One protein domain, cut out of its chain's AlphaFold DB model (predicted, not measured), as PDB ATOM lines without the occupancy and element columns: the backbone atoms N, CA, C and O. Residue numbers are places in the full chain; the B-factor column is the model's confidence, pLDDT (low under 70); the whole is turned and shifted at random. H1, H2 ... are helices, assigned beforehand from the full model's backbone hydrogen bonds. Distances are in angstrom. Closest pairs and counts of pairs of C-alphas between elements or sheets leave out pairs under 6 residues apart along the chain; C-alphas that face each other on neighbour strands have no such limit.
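What this domain is: This is residues 10 to 62 of the 145 residues of the protein "DDE_Tnp_1_7 domain-containing protein" of Choiromyces venosus 120613-1 (UniProt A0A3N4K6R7). One long helix, H1, makes one side of this small domain; the short helix H2 packs on its residues 15 to 22, and H3 is turned about perpendicular to H1, near its residues 13 to 16. From the end of H1 a long loop, residues 26 to 44, swings out to the far end of the longest axis at Phe 40 and folds back to H2. The printed part has 53 residues with three named helices, in the order H1, H2, H3, and no named strand; the class is all helix. It is compact, with a radius of gyration of the C-alphas of 10.7 A, and elongated in outline, spanning 33 by 20 by 18 A.

How they stand to each other: Begin with H1, residues 10 to 25. With its residues 15 to 22 alone it touches H2, residues 45 to 49; the closest C-alphas, those of Val 19 and Pro 46, are 5.4 A apart. With residues 13 to 16 alone H1 only just touches H3, residues 52 to 61, with 3 pairs of C-alphas within 8 A. The closest C-alphas there, those of Trp 16 and Phe 55, are 6.3 A apart, and the lines of H1 and H3 stand about perpendicular at 78 degrees. H2 and H3 meet only through their link. In H1 and H3 every O i to N i+4 pair is within hydrogen-bond range; in H2 it is 0 of 1, beside 2 of 2 O i to N i+3 pairs.

Where its parts are: Find C-alpha 10 at (198.792, 169.673, 186.858); from there H1 runs 22.9 A to C-alpha 25 at (177.268, 163.956, 192.120). H2 measures 7.7 A from C-alpha 45 to C-alpha 49. H3 runs 14.3 A from C-alpha 52 to C-alpha 61 at (199.902, 161.224, 198.422).

The domain as a whole: The two C-alphas farthest apart, those of Met 10 and Phe 40, are 33.0 A apart. The link from H1 to H2 is long, with 19 residues, and that from H2 to H3 is tight, with 2. The printed part has no cut, its mean pLDDT is 90.5, and no printed residue is under 70.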
ATOM      1  N   MET A  10     199.902 168.746 187.064       75.31
ATOM      2  CA  MET A  10     198.792 169.673 186.858       75.31
ATOM      3  C   MET A  10     197.631 169.104 186.032       75.31
ATOM      4  O   MET A  10     196.482 169.412 186.344       75.31
ATOM      5  N   VAL A  11     197.892 168.313 184.986       85.19
ATOM      6  CA  VAL A  11     196.812 167.737 184.158       85.19
ATOM      7  C   VAL A  11     196.125 166.600 184.909       85.19
ATOM      8  O   VAL A  11     194.902 166.581 185.032       85.19
ATOM      9  N   GLU A  12     196.914 165.704 185.493       88.88
ATOM     10  CA  GLU A  12     196.409 164.560 186.252       88.88
ATOM     11  C   GLU A  12     195.637 164.995 187.501       88.88
ATOM     12  O   GLU A  12     194.596 164.423 187.811       88.88
ATOM     13  N   LEU A  13     196.079 166.061 188.179       90.94
ATOM     14  CA  LEU A  13     195.383 166.608 189.341       90.94
ATOM     15  C   LEU A  13     194.013 167.196 188.972       90.94
ATOM     16  O   LEU A  13     193.069 167.073 189.751       90.94
ATOM     17  N   LYS A  14     193.875 167.802 187.783       92.25
ATOM     18  CA  LYS A  14     192.572 168.272 187.279       92.25
ATOM     19  C   LYS A  14     191.632 167.102 187.005       92.25
ATOM     20  O   LYS A  14     190.467 167.177 187.385       92.25
ATOM     21  N   ILE A  15     192.134 166.026 186.396       94.12
ATOM     22  CA  ILE A  15     191.352 164.806 186.149       94.12
ATOM     23  C   ILE A  15     190.941 164.170 187.482       94.12
ATOM     24  O   ILE A  15     189.768 163.872 187.684       94.12
ATOM     25  N   TRP A  16     191.875 164.040 188.427       94.62
ATOM     26  CA  TRP A  16     191.591 163.558 189.777       94.62
ATOM     27  C   TRP A  16     190.506 164.397 190.462       94.62
ATOM     28  O   TRP A  16     189.547 163.839 190.994       94.62
ATOM     29  N   LEU A  17     190.600 165.729 190.398       94.50
ATOM     30  CA  LEU A  17     189.601 166.624 190.983       94.50
ATOM     31  C   LEU A  17     188.232 166.470 190.302       94.50
ATOM     32  O   LEU A  17     187.215 166.427 190.992       94.50
ATOM     33  N   ALA A  18     188.199 166.338 188.974       95.50
ATOM     34  CA  ALA A  18     186.973 166.088 188.220       95.50
ATOM     35  C   ALA A  18     186.308 164.769 188.645       95.50
ATOM     36  O   ALA A  18     185.099 164.739 188.870       95.50
ATOM     37  N   VAL A  19     187.095 163.705 188.835       95.75
ATOM     38  CA  VAL A  19     186.608 162.426 189.369       95.75
ATOM     39  C   VAL A  19     186.064 162.596 190.788       95.75
ATOM     40  O   VAL A  19     184.959 162.139 191.065       95.75
ATOM     41  N   VAL A  20     186.770 163.298 191.682       95.25
ATOM     42  CA  VAL A  20     186.298 163.548 193.058       95.25
ATOM     43  C   VAL A  20     184.960 164.293 193.069       95.25
ATOM     44  O   VAL A  20     184.069 163.913 193.827       95.25
ATOM     45  N   ILE A  21     184.791 165.319 192.228       95.44
ATOM     46  CA  ILE A  21     183.522 166.055 192.090       95.44
ATOM     47  C   ILE A  21     182.428 165.130 191.551       95.44
ATOM     48  O   ILE A  21     181.338 165.065 192.115       95.44
ATOM     49  N   TYR A  22     182.729 164.362 190.505       95.56
ATOM     50  CA  TYR A  22     181.791 163.421 189.904       95.56
ATOM     51  C   TYR A  22     181.294 162.368 190.905       95.56
ATOM     52  O   TYR A  22     180.094 162.126 190.987       95.56
ATOM     53  N   MET A  23     182.178 161.816 191.743       94.81
ATOM     54  CA  MET A  23     181.803 160.870 192.804       94.81
ATOM     55  C   MET A  23     180.853 161.475 193.850       94.81
ATOM     56  O   MET A  23     180.139 160.746 194.535       94.81
ATOM     57  N   ARG A  24     180.848 162.805 194.018       93.88
ATOM     58  CA  ARG A  24     179.881 163.494 194.891       93.88
ATOM     59  C   ARG A  24     178.525 163.680 194.225       93.88
ATOM     60  O   ARG A  24     177.522 163.650 194.929       93.88
ATOM     61  N   LEU A  25     178.499 163.846 192.906       93.75
ATOM     62  CA  LEU A  25     177.268 163.956 192.120       93.75
ATOM     63  C   LEU A  25     176.613 162.589 191.870       93.75
ATOM     64  O   LEU A  25     175.390 162.496 191.822       93.75
ATOM     65  N   HIS A  26     177.414 161.527 191.759       92.00
ATOM     66  CA  HIS A  26     176.967 160.166 191.453       92.00
ATOM     67  C   HIS A  26     177.456 159.166 192.509       92.00
ATOM     68  O   HIS A  26     178.314 158.340 192.207       92.00
ATOM     69  N   PRO A  27     176.956 159.232 193.754       91.44
ATOM     70  CA  PRO A  27     177.474 158.423 194.848       91.44
ATOM     71  C   PRO A  27     177.255 156.922 194.622       91.44
ATOM     72  O   PRO A  27     176.132 156.461 194.423       91.44
ATOM     73  N   THR A  28     178.330 156.150 194.744       91.25
ATOM     74  CA  THR A  28     178.323 154.681 194.776       91.25
ATOM     75  C   THR A  28     178.718 154.159 196.162       91.25
ATOM     76  O   THR A  28     179.111 154.928 197.047       91.25
ATOM     77  N   ARG A  29     178.615 152.841 196.389       87.69
ATOM     78  CA  ARG A  29     178.947 152.244 197.695       87.69
ATOM     79  C   ARG A  29     180.452 152.149 197.900       87.69
ATOM     80  O   ARG A  29     180.932 152.341 199.018       87.69
ATOM     81  N   LYS A  30     181.194 151.834 196.836       89.44
ATOM     82  CA  LYS A  30     182.654 151.694 196.866       89.44
ATOM     83  C   LYS A  30     183.293 152.556 195.789       89.44
ATOM     84  O   LYS A  30     182.854 152.570 194.645       89.44
ATOM     85  N   SER A  31     184.416 153.187 196.122       86.88
ATOM     86  CA  SER A  31     185.195 153.970 195.155       86.88
ATOM     87  C   SER A  31     185.721 153.136 193.983       86.88
ATOM     88  O   SER A  31     185.983 153.681 192.922       86.88
ATOM     89  N   THR A  32     185.851 151.817 194.131       91.50
ATOM     90  CA  THR A  32     186.278 150.925 193.045       91.50
ATOM     91  C   THR A  32     185.187 150.683 192.003       91.50
ATOM     92  O   THR A  32     185.510 150.352 190.869       91.50
ATOM     93  N   GLU A  33     183.908 150.863 192.361       91.62
ATOM     94  CA  GLU A  33     182.771 150.619 191.457       91.62
ATOM     95  C   GLU A  33     182.794 151.561 190.248       91.62
ATOM     96  O   GLU A  33     182.380 151.164 189.167       91.62
ATOM     97  N   TYR A  34     183.382 152.757 190.374       93.00
ATOM     98  CA  TYR A  34     183.478 153.697 189.253       93.00
ATOM     99  C   TYR A  34     184.406 153.240 188.114       93.00
ATOM    100  O   TYR A  34     184.379 153.819 187.029       93.00
ATOM    101  N   TRP A  35     185.247 152.232 188.359       93.62
ATOM    102  CA  TRP A  35     186.125 151.612 187.358       93.62
ATOM    103  C   TRP A  35     185.660 150.207 186.967       93.62
ATOM    104  O   TRP A  35     186.371 149.511 186.244       93.62
ATOM    105  N   HIS A  36     184.495 149.770 187.448       89.56
ATOM    106  CA  HIS A  36     183.944 148.476 187.081       89.56
ATOM    107  C   HIS A  36     183.428 148.506 185.640       89.56
ATOM    108  O   HIS A  36     182.732 149.438 185.236       89.56
ATOM    109  N   GLN A  37     183.790 147.489 184.861       82.19
ATOM    110  CA  GLN A  37     183.367 147.323 183.474       82.19
ATOM    111  C   GLN A  37     182.893 145.881 183.286       82.19
ATOM    112  O   GLN A  37     183.686 144.997 182.974       82.19
ATOM    113  N   ASP A  38     181.604 145.638 183.514       83.44
ATOM    114  CA  ASP A  38     180.950 144.339 183.286       83.44
ATOM    115  C   ASP A  38     179.931 144.367 182.134       83.44
ATOM    116  O   ASP A  38     179.297 143.356 181.846       83.44
ATOM    117  N   GLY A  39     179.765 145.520 181.477       79.31
ATOM    118  CA  GLY A  39     178.773 145.735 180.421       79.31
ATOM    119  C   GLY A  39     177.355 146.037 180.921       79.31
ATOM    120  O   GLY A  39     176.507 146.410 180.116       79.31
ATOM    121  N   PHE A  40     177.104 145.942 182.230       81.00
ATOM    122  CA  PHE A  40     175.821 146.256 182.866       81.00
ATOM    123  C   PHE A  40     175.882 147.551 183.684       81.00
ATOM    124  O   PHE A  40     174.864 148.222 183.861       81.00
ATOM    125  N   THR A  41     177.065 147.927 184.177       79.94
ATOM    126  CA  THR A  41     177.274 149.177 184.909       79.94
ATOM    127  C   THR A  41     177.439 150.373 183.969       79.94
ATOM    128  O   THR A  41     178.105 150.266 182.935       79.94
ATOM    129  N   PRO A  42     176.876 151.546 184.320       83.88
ATOM    130  CA  PRO A  42     177.044 152.754 183.525       83.88
ATOM    131  C   PRO A  42     178.518 153.162 183.452       83.88
ATOM    132  O   PRO A  42     179.262 153.070 184.427       83.88
ATOM    133  N   ILE A  43     178.931 153.665 182.289       85.50
ATOM    134  CA  ILE A  43     180.284 154.192 182.107       85.50
ATOM    135  C   ILE A  43     180.397 155.526 182.848       85.50
ATOM    136  O   ILE A  43     179.721 156.506 182.527       85.50
ATOM    137  N   HIS A  44     181.298 155.579 183.823       90.00
ATOM    138  CA  HIS A  44     181.608 156.792 184.567       90.00
ATOM    139  C   HIS A  44     182.671 157.608 183.828       90.00
ATOM    140  O   HIS A  44     183.853 157.509 184.120       90.00
ATOM    141  N   LEU A  45     182.258 158.436 182.866       88.81
ATOM    142  CA  LEU A  45     183.157 159.110 181.914       88.81
ATOM    143  C   LEU A  45     184.453 159.718 182.517       88.81
ATOM    144  O   LEU A  45     185.515 159.518 181.926       88.81
ATOM    145  N   PRO A  46     184.447 160.400 183.684       88.06
ATOM    146  CA  PRO A  46     185.683 160.936 184.267       88.06
ATOM    147  C   PRO A  46     186.726 159.870 184.631       88.06
ATOM    148  O   PRO A  46     187.923 160.155 184.598       88.06
ATOM    149  N   THR A  47     186.307 158.640 184.950       91.06
ATOM    150  CA  THR A  47     187.220 157.537 185.283       91.06
ATOM    151  C   THR A  47     187.898 156.928 184.061       91.06
ATOM    152  O   THR A  47     188.920 156.266 184.206       91.06
ATOM    153  N   CYS A  48     187.424 157.219 182.845       91.25
ATOM    154  CA  CYS A  48     188.105 156.824 181.610       91.25
ATOM    155  C   CYS A  48     189.444 157.558 181.405       91.25
ATOM    156  O   CYS A  48     190.286 157.088 180.646       91.25
ATOM    157  N   TYR A  49     189.655 158.692 182.082       93.00
ATOM    158  CA  TYR A  49     190.848 159.533 181.930       93.00
ATOM    159  C   TYR A  49     191.939 159.267 182.980       93.00
ATOM    160  O   TYR A  49     193.007 159.874 182.923       93.00
ATOM    161  N   ILE A  50     191.689 158.392 183.957       92.81
ATOM    162  CA  ILE A  50     192.652 158.046 185.009       92.81
ATOM    163  C   ILE A  50     192.394 156.622 185.500       92.81
ATOM    164  O   ILE A  50     191.258 156.266 185.785       92.81
ATOM    165  N   SER A  51     193.428 155.789 185.629       93.81
ATOM    166  CA  SER A  51     193.250 154.429 186.157       93.81
ATOM    167  C   SER A  51     192.904 154.444 187.651       93.81
ATOM    168  O   SER A  51     193.290 155.366 188.373       93.81
ATOM    169  N   LEU A  52     192.228 153.398 188.145       94.31
ATOM    170  CA  LEU A  52     191.928 153.252 189.577       94.31
ATOM    171  C   LEU A  52     193.204 153.337 190.426       94.31
ATOM    172  O   LEU A  52     193.226 154.023 191.447       94.31
ATOM    173  N   PHE A  53     194.270 152.667 189.981       93.94
ATOM    174  CA  PHE A  53     195.562 152.674 190.661       93.94
ATOM    175  C   PHE A  53     196.150 154.087 190.742       93.94
ATOM    176  O   PHE A  53     196.516 154.536 191.826       93.94
ATOM    177  N   HIS A  54     196.165 154.824 189.627       92.31
ATOM    178  CA  HIS A  54     196.706 156.184 189.597       92.31
ATOM    179  C   HIS A  54     195.863 157.157 190.428       92.31
ATOM    180  O   HIS A  54     196.394 157.954 191.201       92.31
ATOM    181  N   PHE A  55     194.534 157.041 190.352       94.31
ATOM    182  CA  PHE A  55     193.616 157.802 191.198       94.31
ATOM    183  C   PHE A  55     193.903 157.571 192.687       94.31
ATOM    184  O   PHE A  55     193.989 158.533 193.452       94.31
ATOM    185  N   GLN A  56     194.087 156.313 193.100       94.56
ATOM    186  CA  GLN A  56     194.419 155.958 194.481       94.56
ATOM    187  C   GLN A  56     195.791 156.493 194.901       94.56
ATOM    188  O   GLN A  56     195.921 156.992 196.018       94.56
ATOM    189  N   GLN A  57     196.797 156.445 194.023       93.62
ATOM    190  CA  GLN A  57     198.113 157.026 194.297       93.62
ATOM    191  C   GLN A  57     198.004 158.527 194.570       93.62
ATOM    192  O   GLN A  57     198.429 158.983 195.632       93.62
ATOM    193  N   ILE A  58     197.368 159.290 193.675       93.25
ATOM    194  CA  ILE A  58     197.162 160.730 193.887       93.25
ATOM    195  C   ILE A  58     196.377 160.962 195.182       93.25
ATOM    196  O   ILE A  58     196.801 161.752 196.020       93.25
ATOM    197  N   HIS A  59     195.278 160.235 195.397       91.62
ATOM    198  CA  HIS A  59     194.439 160.388 196.586       91.62
ATOM    199  C   HIS A  59     195.202 160.136 197.903       91.62
ATOM    200  O   HIS A  59     194.945 160.810 198.899       91.62
ATOM    201  N   CYS A  60     196.140 159.186 197.927       91.06
ATOM    202  CA  CYS A  60     196.933 158.859 199.114       91.06
ATOM    203  C   CYS A  60     198.089 159.837 199.373       91.06
ATOM    204  O   CYS A  60     198.422 160.079 200.533       91.06
ATOM    205  N   PHE A  61     198.699 160.387 198.321       90.31
ATOM    206  CA  PHE A  61     199.902 161.224 198.422       90.31
ATOM    207  C   PHE A  61     199.643 162.722 198.204       90.31
ATOM    208  O   PHE A  61     200.578 163.524 198.244       90.31
ATOM    209  N   PHE A  62     198.390 163.126 197.990       89.44
ATOM    210  CA  PHE A  62     198.036 164.528 197.804       89.44
ATOM    211  C   PHE A  62     198.326 165.359 199.064       89.44
ATOM    212  O   PHE A  62     197.765 165.143 200.143       89.44
TER     213      PHE A  62